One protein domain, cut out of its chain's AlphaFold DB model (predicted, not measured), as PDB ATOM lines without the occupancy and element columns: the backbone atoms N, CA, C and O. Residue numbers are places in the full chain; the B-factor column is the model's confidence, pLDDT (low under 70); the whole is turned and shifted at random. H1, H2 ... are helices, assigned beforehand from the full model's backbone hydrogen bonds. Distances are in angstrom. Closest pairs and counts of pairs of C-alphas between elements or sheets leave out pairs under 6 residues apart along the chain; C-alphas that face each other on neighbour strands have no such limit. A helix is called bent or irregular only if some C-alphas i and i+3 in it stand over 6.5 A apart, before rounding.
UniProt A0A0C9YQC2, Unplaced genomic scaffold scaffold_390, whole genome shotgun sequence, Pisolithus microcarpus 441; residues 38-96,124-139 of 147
ATOM      1  N   TRP A  38       9.189  72.229 143.775       48.19
ATOM      2  CA  TRP A  38       7.793  72.344 144.198       48.19
ATOM      3  C   TRP A  38       7.080  73.529 143.525       48.19
ATOM      4  O   TRP A  38       5.904  73.442 143.162       48.19
ATOM      5  N   SER A  39       7.808  74.631 143.314       57.53
ATOM      6  CA  SER A  39       7.315  75.820 142.603       57.53
ATOM      7  C   SER A  39       7.141  75.582 141.094       57.53
ATOM      8  O   SER A  39       6.201  76.107 140.496       57.53
ATOM      9  N   LEU A  40       7.970  74.701 140.523       61.53
ATOM     10  CA  LEU A  40       7.983  74.283 139.118       61.53
ATOM     11  C   LEU A  40       6.667  73.612 138.721       61.53
ATOM     12  O   LEU A  40       5.987  74.029 137.789       61.53
ATOM     13  N   HIS A  41       6.223  72.625 139.509       64.00
ATOM     14  CA  HIS A  41       4.974  71.913 139.235       64.00
ATOM     15  C   HIS A  41       3.773  72.867 139.234       64.00
ATOM     16  O   HIS A  41       2.847  72.712 138.439       64.00
ATOM     17  N   ALA A  42       3.749  73.851 140.140       63.62
ATOM     18  CA  ALA A  42       2.692  74.859 140.185       63.62
ATOM     19  C   ALA A  42       2.735  75.807 138.979       63.62
ATOM     20  O   ALA A  42       1.672  76.163 138.466       63.62
ATOM     21  N   HIS A  43       3.932  76.174 138.517       66.62
ATOM     22  CA  HIS A  43       4.125  77.031 137.356       66.62
ATOM     23  C   HIS A  43       3.735  76.325 136.054       66.62
ATOM     24  O   HIS A  43       2.889  76.849 135.326       66.62
ATOM     25  N   VAL A  44       4.220  75.099 135.815       69.25
ATOM     26  CA  VAL A  44       3.820  74.288 134.651       69.25
ATOM     27  C   VAL A  44       2.303  74.153 134.598       69.25
ATOM     28  O   VAL A  44       1.692  74.462 133.580       69.25
ATOM     29  N   LYS A  45       1.660  73.810 135.724       70.12
ATOM     30  CA  LYS A  45       0.192  73.716 135.815       70.12
ATOM     31  C   LYS A  45      -0.534  75.005 135.427       70.12
ATOM     32  O   LYS A  45      -1.669  74.925 134.968       70.12
ATOM     33  N   ARG A  46       0.065  76.170 135.678       66.94
ATOM     34  CA  ARG A  46      -0.588  77.472 135.502       66.94
ATOM     35  C   ARG A  46      -0.302  78.114 134.147       66.94
ATOM     36  O   ARG A  46      -1.180  78.801 133.639       66.94
ATOM     37  N   TYR A  47       0.884  77.908 133.584       68.31
ATOM     38  CA  TYR A  47       1.347  78.664 132.416       68.31
ATOM     39  C   TYR A  47       1.798  77.795 131.239       68.31
ATOM     40  O   TYR A  47       1.745  78.259 130.104       68.31
ATOM     41  N   HIS A  48       2.195  76.540 131.478       76.31
ATOM     42  CA  HIS A  48       2.802  75.686 130.448       76.31
ATOM     43  C   HIS A  48       2.112  74.332 130.265       76.31
ATOM     44  O   HIS A  48       2.617  73.484 129.539       76.31
ATOM     45  N   LEU A  49       0.935  74.126 130.862       80.31
ATOM     46  CA  LEU A  49       0.260  72.829 130.850       80.31
ATOM     47  C   LEU A  49      -0.120  72.374 129.432       80.31
ATOM     48  O   LEU A  49       0.080  71.211 129.102       80.31
ATOM     49  N   ASP A  50      -0.607  73.277 128.577       79.12
ATOM     50  CA  ASP A  50      -0.932  72.950 127.178       79.12
ATOM     51  C   ASP A  50       0.325  72.581 126.371       79.12
ATOM     52  O   ASP A  50       0.350  71.560 125.683       79.12
ATOM     53  N   LEU A  51       1.412  73.347 126.535       79.81
ATOM     54  CA  LEU A  51       2.696  73.076 125.879       79.81
ATOM     55  C   LEU A  51       3.296  71.739 126.341       79.81
ATOM     56  O   LEU A  51       3.749  70.947 125.514       79.81
ATOM     57  N   TYR A  52       3.246  71.469 127.645       82.50
ATOM     58  CA  TYR A  52       3.658  70.201 128.240       82.50
ATOM     59  C   TYR A  52       2.874  69.025 127.645       82.50
ATOM     60  O   TYR A  52       3.473  68.050 127.195       82.50
ATOM     61  N   LEU A  53       1.539  69.124 127.580       84.56
ATOM     62  CA  LEU A  53       0.684  68.070 127.026       84.56
ATOM     63  C   LEU A  53       0.941  67.835 125.533       84.56
ATOM     64  O   LEU A  53       0.919  66.684 125.092       84.56
ATOM     65  N   ALA A  54       1.178  68.900 124.763       81.56
ATOM     66  CA  ALA A  54       1.450  68.816 123.332       81.56
ATOM     67  C   ALA A  54       2.797  68.139 123.036       81.56
ATOM     68  O   ALA A  54       2.863  67.247 122.188       81.56
ATOM     69  N   GLU A  55       3.865  68.518 123.743       78.88
ATOM     70  CA  GLU A  55       5.181  67.893 123.568       78.88
ATOM     71  C   GLU A  55       5.205  66.465 124.124       78.88
ATOM     72  O   GLU A  55       5.773  65.581 123.481       78.88
ATOM     73  N   ALA A  56       4.525  66.192 125.242       83.38
ATOM     74  CA  ALA A  56       4.424  64.832 125.760       83.38
ATOM     75  C   ALA A  56       3.717  63.894 124.773       83.38
ATOM     76  O   ALA A  56       4.207  62.797 124.519       83.38
ATOM     77  N   GLN A  57       2.623  64.344 124.147       83.56
ATOM     78  CA  GLN A  57       1.925  63.566 123.120       83.56
ATOM     79  C   GLN A  57       2.800  63.336 121.885       83.56
ATOM     80  O   GLN A  57       2.888  62.224 121.375       83.56
ATOM     81  N   LYS A  58       3.448  64.395 121.393       83.88
ATOM     82  CA  LYS A  58       4.255  64.361 120.169       83.88
ATOM     83  C   LYS A  58       5.477  63.453 120.279       83.88
ATOM     84  O   LYS A  58       5.886  62.869 119.281       83.88
ATOM     85  N   ASN A  59       6.083  63.389 121.460       78.88
ATOM     86  CA  ASN A  59       7.309  62.634 121.698       78.88
ATOM     87  C   ASN A  59       7.068  61.340 122.490       78.88
ATOM     88  O   ASN A  59       8.034  60.715 122.926       78.88
ATOM     89  N   THR A  60       5.805  60.960 122.705       82.25
ATOM     90  CA  THR A  60       5.417  59.760 123.465       82.25
ATOM     91  C   THR A  60       6.058  59.725 124.859       82.25
ATOM     92  O   THR A  60       6.510  58.685 125.338       82.25
ATOM     93  N   TRP A  61       6.157  60.886 125.512       81.62
ATOM     94  CA  TRP A  61       6.745  60.978 126.844       81.62
ATOM     95  C   TRP A  61       5.770  60.502 127.914       81.62
ATOM     96  O   TRP A  61       4.571  60.788 127.869       81.62
ATOM     97  N   SER A  62       6.314  59.845 128.934       79.94
ATOM     98  CA  SER A  62       5.575  59.525 130.150       79.94
ATOM     99  C   SER A  62       5.089  60.798 130.841       79.94
ATOM    100  O   SER A  62       5.831  61.769 131.003       79.94
ATOM    101  N   ILE A  63       3.839  60.780 131.296       82.75
ATOM    102  CA  ILE A  63       3.271  61.871 132.085       82.75
ATOM    103  C   ILE A  63       3.688  61.720 133.545       82.75
ATOM    104  O   ILE A  63       3.378  60.720 134.194       82.75
ATOM    105  N   TYR A  64       4.337  62.749 134.085       78.06
ATOM    106  CA  TYR A  64       4.814  62.771 135.472       78.06
ATOM    107  C   TYR A  64       3.950  63.638 136.394       78.06
ATOM    108  O   TYR A  64       3.933  63.413 137.603       78.06
ATOM    109  N   LEU A  65       3.179  64.583 135.846       80.75
ATOM    110  CA  LEU A  65       2.290  65.436 136.635       80.75
ATOM    111  C   LEU A  65       1.085  64.643 137.152       80.75
ATOM    112  O   LEU A  65       0.209  64.264 136.379       80.75
ATOM    113  N   GLU A  66       1.002  64.457 138.470       81.56
ATOM    114  CA  GLU A  66      -0.026  63.605 139.084       81.56
ATOM    115  C   GLU A  66      -1.455  64.040 138.732       81.56
ATOM    116  O   GLU A  66      -2.276  63.214 138.366       81.56
ATOM    117  N   ASN A  67      -1.738  65.345 138.691       81.25
ATOM    118  CA  ASN A  67      -3.069  65.843 138.304       81.25
ATOM    119  C   ASN A  67      -3.444  65.506 136.849       81.25
ATOM    120  O   ASN A  67      -4.622  65.381 136.536       81.25
ATOM    121  N   VAL A  68      -2.454  65.375 135.959       83.69
ATOM    122  CA  VAL A  68      -2.683  64.940 134.572       83.69
ATOM    123  C   VAL A  68      -2.954  63.443 134.534       83.69
ATOM    124  O   VAL A  68      -3.870  63.016 133.837       83.69
ATOM    125  N   LYS A  69      -2.230  62.648 135.330       86.81
ATOM    126  CA  LYS A  69      -2.530  61.217 135.476       86.81
ATOM    127  C   LYS A  69      -3.934  60.992 136.028       86.81
ATOM    128  O   LYS A  69      -4.654  60.154 135.499       86.81
ATOM    129  N   GLU A  70      -4.337  61.748 137.046       84.69
ATOM    130  CA  GLU A  70      -5.690  61.676 137.608       84.69
ATOM    131  C   GLU A  70      -6.753  62.081 136.581       84.69
ATOM    132  O   GLU A  70      -7.764  61.399 136.456       84.69
ATOM    133  N   ALA A  71      -6.505  63.115 135.769       85.50
ATOM    134  CA  ALA A  71      -7.400  63.455 134.663       85.50
ATOM    135  C   ALA A  71      -7.517  62.300 133.651       85.50
ATOM    136  O   ALA A  71      -8.618  61.964 133.218       85.50
ATOM    137  N   PHE A  72      -6.415  61.630 133.312       85.75
ATOM    138  CA  PHE A  72      -6.461  60.465 132.426       85.75
ATOM    139  C   PHE A  72      -7.225  59.285 133.035       85.75
ATOM    140  O   PHE A  72      -8.060  58.685 132.360       85.75
ATOM    141  N   LYS A  73      -7.031  58.999 134.329       85.19
ATOM    142  CA  LYS A  73      -7.841  58.008 135.062       85.19
ATOM    143  C   LYS A  73      -9.328  58.379 135.072       85.19
ATOM    144  O   LYS A  73     -10.178  57.496 134.997       85.19
ATOM    145  N   ALA A  74      -9.640  59.674 135.106       80.44
ATOM    146  CA  ALA A  74     -10.996  60.211 135.025       80.44
ATOM    147  C   ALA A  74     -11.583  60.231 133.596       80.44
ATOM    148  O   ALA A  74     -12.644  60.821 133.391       80.44
ATOM    149  N   GLY A  75     -10.918  59.608 132.613       82.94
ATOM    150  CA  GLY A  75     -11.429  59.416 131.251       82.94
ATOM    151  C   GLY A  75     -11.005  60.482 130.239       82.94
ATOM    152  O   GLY A  75     -11.440  60.437 129.088       82.94
ATOM    153  N   TYR A  76     -10.156  61.436 130.624       83.19
ATOM    154  CA  TYR A  76      -9.605  62.401 129.677       83.19
ATOM    155  C   TYR A  76      -8.504  61.762 128.822       83.19
ATOM    156  O   TYR A  76      -7.692  60.978 129.300       83.19
ATOM    157  N   ASN A  77      -8.429  62.147 127.554       85.62
ATOM    158  CA  ASN A  77      -7.287  61.881 126.686       85.62
ATOM    159  C   ASN A  77      -6.593  63.216 126.360       85.62
ATOM    160  O   ASN A  77      -7.062  64.281 126.765       85.62
ATOM    161  N   HIS A  78      -5.468  63.192 125.642       79.25
ATOM    162  CA  HIS A  78      -4.709  64.417 125.359       79.25
ATOM    163  C   HIS A  78      -5.539  65.511 124.664       79.25
ATOM    164  O   HIS A  78      -5.407  66.684 125.017       79.25
ATOM    165  N   SER A  79      -6.398  65.158 123.701       79.94
ATOM    166  CA  SER A  79      -7.192  66.146 122.963       79.94
ATOM    167  C   SER A  79      -8.341  66.696 123.802       79.94
ATOM    168  O   SER A  79      -8.515  67.913 123.851       79.94
ATOM    169  N   THR A  80      -9.075  65.839 124.519       84.12
ATOM    170  CA  THR A  80     -10.194  66.270 125.371       84.12
ATOM    171  C   THR A  80      -9.707  67.080 126.565       84.12
ATOM    172  O   THR A  80     -10.334  68.072 126.929       84.12
ATOM    173  N   LEU A  81      -8.548  66.730 127.129       85.12
ATOM    174  CA  LEU A  81      -7.925  67.493 128.207       85.12
ATOM    175  C   LEU A  81      -7.487  68.879 127.730       85.12
ATOM    176  O   LEU A  81      -7.795  69.876 128.378       85.12
ATOM    177  N   ARG A  82      -6.817  68.966 126.574       83.00
ATOM    178  CA  ARG A  82      -6.431  70.257 125.984       83.00
ATOM    179  C   ARG A  82      -7.640  71.129 125.655       83.00
ATOM    180  O   ARG A  82      -7.618  72.324 125.926       83.00
ATOM    181  N   GLN A  83      -8.698  70.537 125.107       82.19
ATOM    182  CA  GLN A  83      -9.940  71.250 124.817       82.19
ATOM    183  C   GLN A  83     -10.623  71.758 126.093       82.19
ATOM    184  O   GLN A  83     -11.118  72.877 126.115       82.19
ATOM    185  N   ALA A  84     -10.639  70.970 127.169       81.25
ATOM    186  CA  ALA A  84     -11.218  71.414 128.435       81.25
ATOM    187  C   ALA A  84     -10.410  72.564 129.064       81.25
ATOM    188  O   ALA A  84     -10.986  73.494 129.624       81.25
ATOM    189  N   LEU A  85      -9.081  72.524 128.935       80.88
ATOM    190  CA  LEU A  85      -8.165  73.533 129.476       80.88
ATOM    191  C   LEU A  85      -8.060  74.809 128.629       80.88
ATOM    192  O   LEU A  85      -7.545  75.810 129.121       80.88
ATOM    193  N   SER A  86      -8.537  74.805 127.381       78.19
ATOM    194  CA  SER A  86      -8.592  76.021 126.561       78.19
ATOM    195  C   SER A  86      -9.719  76.969 126.985       78.19
ATOM    196  O   SER A  86      -9.724  78.137 126.589       78.19
ATOM    197  N   MET A  87     -10.657  76.498 127.814       74.44
ATOM    198  CA  MET A  87     -11.703  77.335 128.391       74.44
ATOM    199  C   MET A  87     -11.138  78.260 129.484       74.44
ATOM    200  O   MET A  87     -10.376  77.815 130.349       74.44
ATOM    201  N   PRO A  88     -11.533  79.546 129.507       69.62
ATOM    202  CA  PRO A  88     -11.050  80.486 130.512       69.62
ATOM    203  C   PRO A  88     -11.440  80.033 131.927       69.62
ATOM    204  O   PRO A  88     -12.560  79.589 132.166       69.62
ATOM    205  N   ASN A  89     -10.509  80.181 132.875       68.00
ATOM    206  CA  ASN A  89     -10.648  79.823 134.297       68.00
ATOM    207  C   ASN A  89     -10.840  78.330 134.617       68.00
ATOM    208  O   ASN A  89     -11.077  77.987 135.777       68.00
ATOM    209  N   VAL A  90     -10.681  77.431 133.647       72.44
ATOM    210  CA  VAL A  90     -10.712  75.992 133.913       72.44
ATOM    211  C   VAL A  90      -9.335  75.515 134.358       72.44
ATOM    212  O   VAL A  90      -8.331  75.706 133.677       72.44
ATOM    213  N   MET A  91      -9.277  74.887 135.531       76.88
ATOM    214  CA  MET A  91      -8.061  74.265 136.043       76.88
ATOM    215  C   MET A  91      -8.189  72.748 135.975       76.88
ATOM    216  O   MET A  91      -9.252  72.200 136.237       76.88
ATOM    217  N   ILE A  92      -7.082  72.043 135.745       79.44
ATOM    218  CA  ILE A  92      -7.094  70.571 135.695       79.44
ATOM    219  C   ILE A  92      -7.684  69.920 136.959       79.44
ATOM    220  O   ILE A  92      -8.372  68.913 136.883       79.44
ATOM    221  N   ARG A  93      -7.480  70.548 138.123       75.88
ATOM    222  CA  ARG A  93      -8.014  70.101 139.423       75.88
ATOM    223  C   ARG A  93      -9.522  70.315 139.597       75.88
ATOM    224  O   ARG A  93     -10.085  69.808 140.557       75.88
ATOM    225  N   THR A  94     -10.142  71.125 138.743       75.75
ATOM    226  CA  THR A  94     -11.579  71.435 138.786       75.75
ATOM    227  C   THR A  94     -12.345  70.738 137.667       75.75
ATOM    228  O   THR A  94     -13.526  71.021 137.481       75.75
ATOM    229  N   LEU A  95     -11.685  69.875 136.889       78.50
ATOM    230  CA  LEU A  95     -12.333  69.148 135.809       78.50
ATOM    231  C   LEU A  95     -13.303  68.105 136.380       78.50
ATOM    232  O   LEU A  95     -12.911  67.335 137.262       78.50
ATOM    233  N   PRO A  96     -14.554  68.052 135.892       76.56
ATOM    234  CA  PRO A  96     -15.470  66.984 136.261       76.56
ATOM    235  C   PRO A  96     -14.980  65.654 135.667       76.56
ATOM    236  O   PRO A  96     -14.335  65.667 134.618       76.56
ATOM    237  N   MET A 124      19.684  65.828 120.238       76.75
ATOM    238  CA  MET A 124      19.763  65.782 121.699       76.75
ATOM    239  C   MET A 124      19.664  67.183 122.314       76.75
ATOM    240  O   MET A 124      18.876  67.394 123.226       76.75
ATOM    241  N   HIS A 125      20.395  68.163 121.780       70.81
ATOM    242  CA  HIS A 125      20.355  69.539 122.268       70.81
ATOM    243  C   HIS A 125      18.965  70.167 122.099       70.81
ATOM    244  O   HIS A 125      18.436  70.754 123.037       70.81
ATOM    245  N   ARG A 126      18.314  69.983 120.940       73.81
ATOM    246  CA  ARG A 126      16.920  70.422 120.742       73.81
ATOM    247  C   ARG A 126      15.952  69.720 121.693       73.81
ATOM    248  O   ARG A 126      15.036  70.369 122.189       73.81
ATOM    249  N   TYR A 127      16.157  68.431 121.947       71.00
ATOM    250  CA  TYR A 127      15.376  67.662 122.912       71.00
ATOM    251  C   TYR A 127      15.539  68.206 124.329       71.00
ATOM    252  O   TYR A 127      14.535  68.446 124.986       71.00
ATOM    253  N   LEU A 128      16.771  68.470 124.767       71.19
ATOM    254  CA  LEU A 128      17.060  69.046 126.080       71.19
ATOM    255  C   LEU A 128      16.459  70.440 126.233       71.19
ATOM    256  O   LEU A 128      15.837  70.713 127.247       71.19
ATOM    257  N   VAL A 129      16.581  71.304 125.222       68.12
ATOM    258  CA  VAL A 129      15.975  72.644 125.258       68.12
ATOM    259  C   VAL A 129      14.456  72.549 125.349       68.12
ATOM    260  O   VAL A 129      13.860  73.228 126.178       68.12
ATOM    261  N   ARG A 130      13.820  71.687 124.544       68.25
ATOM    262  CA  ARG A 130      12.373  71.461 124.642       68.25
ATOM    263  C   ARG A 130      12.000  70.953 126.018       68.25
ATOM    264  O   ARG A 130      11.132  71.558 126.622       68.25
ATOM    265  N   PHE A 131      12.696  69.931 126.509       65.56
ATOM    266  CA  PHE A 131      12.488  69.346 127.826       65.56
ATOM    267  C   PHE A 131      12.587  70.405 128.930       65.56
ATOM    268  O   PHE A 131      11.625  70.573 129.660       65.56
ATOM    269  N   ILE A 132      13.671  71.184 128.985       66.31
ATOM    270  CA  ILE A 132      13.893  72.282 129.944       66.31
ATOM    271  C   ILE A 132      12.774  73.328 129.872       66.31
ATOM    272  O   ILE A 132      12.310  73.794 130.908       66.31
ATOM    273  N   VAL A 133      12.322  73.694 128.667       63.34
ATOM    274  CA  VAL A 133      11.240  74.673 128.466       63.34
ATOM    275  C   VAL A 133       9.877  74.103 128.874       63.34
ATOM    276  O   VAL A 133       9.092  74.802 129.501       63.34
ATOM    277  N   THR A 134       9.575  72.842 128.550       56.44
ATOM    278  CA  THR A 134       8.307  72.183 128.920       56.44
ATOM    279  C   THR A 134       8.230  71.779 130.382       56.44
ATOM    280  O   THR A 134       7.148  71.793 130.960       56.44
ATOM    281  N   ASP A 135       9.364  71.398 130.961       63.28
ATOM    282  CA  ASP A 135       9.534  71.131 132.388       63.28
ATOM    283  C   ASP A 135       9.667  72.448 133.167       63.28
ATOM    284  O   ASP A 135       9.680  72.439 134.389       63.28
ATOM    285  N   ASP A 136       9.716  73.588 132.463       60.19
ATOM    286  CA  ASP A 136       9.790  74.930 133.034       60.19
ATOM    287  C   ASP A 136      10.961  75.101 134.014       60.19
ATOM    288  O   ASP A 136      10.895  75.833 134.998       60.19
ATOM    289  N   GLN A 137      12.103  74.471 133.723       57.03
ATOM    290  CA  GLN A 137      13.344  74.622 134.501       57.03
ATOM    291  C   GLN A 137      13.951  76.040 134.408       57.03
ATOM    292  O   GLN A 137      15.075  76.276 134.853       57.03
ATOM    293  N   VAL A 138      13.206  77.007 133.864       50.75
ATOM    294  CA  VAL A 138      13.549  78.425 133.782       50.75
ATOM    295  C   VAL A 138      12.548  79.208 134.635       50.75
ATOM    296  O   VAL A 138      11.468  79.572 134.188       50.75
ATOM    297  N   SER A 139      12.905  79.466 135.892       49.44
ATOM    298  CA  SER A 139      11.981  80.041 136.874       49.44
ATOM    299  C   SER A 139      11.446  81.432 136.489       49.44
ATOM    300  O   SER A 139      12.190  82.355 136.141       49.44
TER     301      SER A 139
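AT A GLANCE: This is residues 38 to 96 and 124 to 139 of the 147 residues of an uncharacterized protein of Pisolithus microcarpus 441 (UniProt A0A0C9YQC2). Helix H1 is sharply bent; its second arm H1b lies in the middle, with H3 beside it on one side and the end of H4 meeting it on the other. H2 lies near H3. The 75 printed residues include four named helices, H1 to H4 in order; the class is all helix, compact, with a radius of gyration of the C-alphas of 12.2 A and spans of 38 by 25 by 20 A.

IN THESE COORDINATES: H1, residues 38 to 58, assigned as one helix by its hydrogen bonds, is bent: C-alphas 47 and 50 are 8.1 A apart. Arm H1a, residues 38 to 47, starts at (7.793, 72.344, 144.198); H1b is residues 50 to 58. H2 is 66 to 73, H3 78 to 85. H4, 124 to 134, 15.0 A long, ends at (8.307, 72.183, 128.920).

HOW THE PARTS SIT: H1a and H1b are about perpendicular, at 88 degrees. H1b touches H3, opposite ways at a shallow tilt of 6 degrees; their closest C-alphas, of Asp 50 and Arg 82, are 6.2 A apart. H1b and H4 only just touch, with 3 pairs of C-alphas within 8 A, the closest Tyr 52 and Thr 134 at 5.1 A. H2 and H3 are close but not clearly touching, Ala 71 and Leu 81 being closest, C-alphas 7.6 A apart. Every O i to N i+4 pair is within hydrogen-bond range in H1b, H2, H3 and H4; in H1a, 5 of 6.

THE WHOLE: The farthest C-alphas, of Pro 96 and His 125, are 38.5 A apart. Residues 97 to 123 are not printed; C-alphas 96 and 124 are 38.1 A apart across this cut. Of the links printed whole, none is long. pLDDT is under 70 in 22 residues, among them 38 to 44 and 129 to 139.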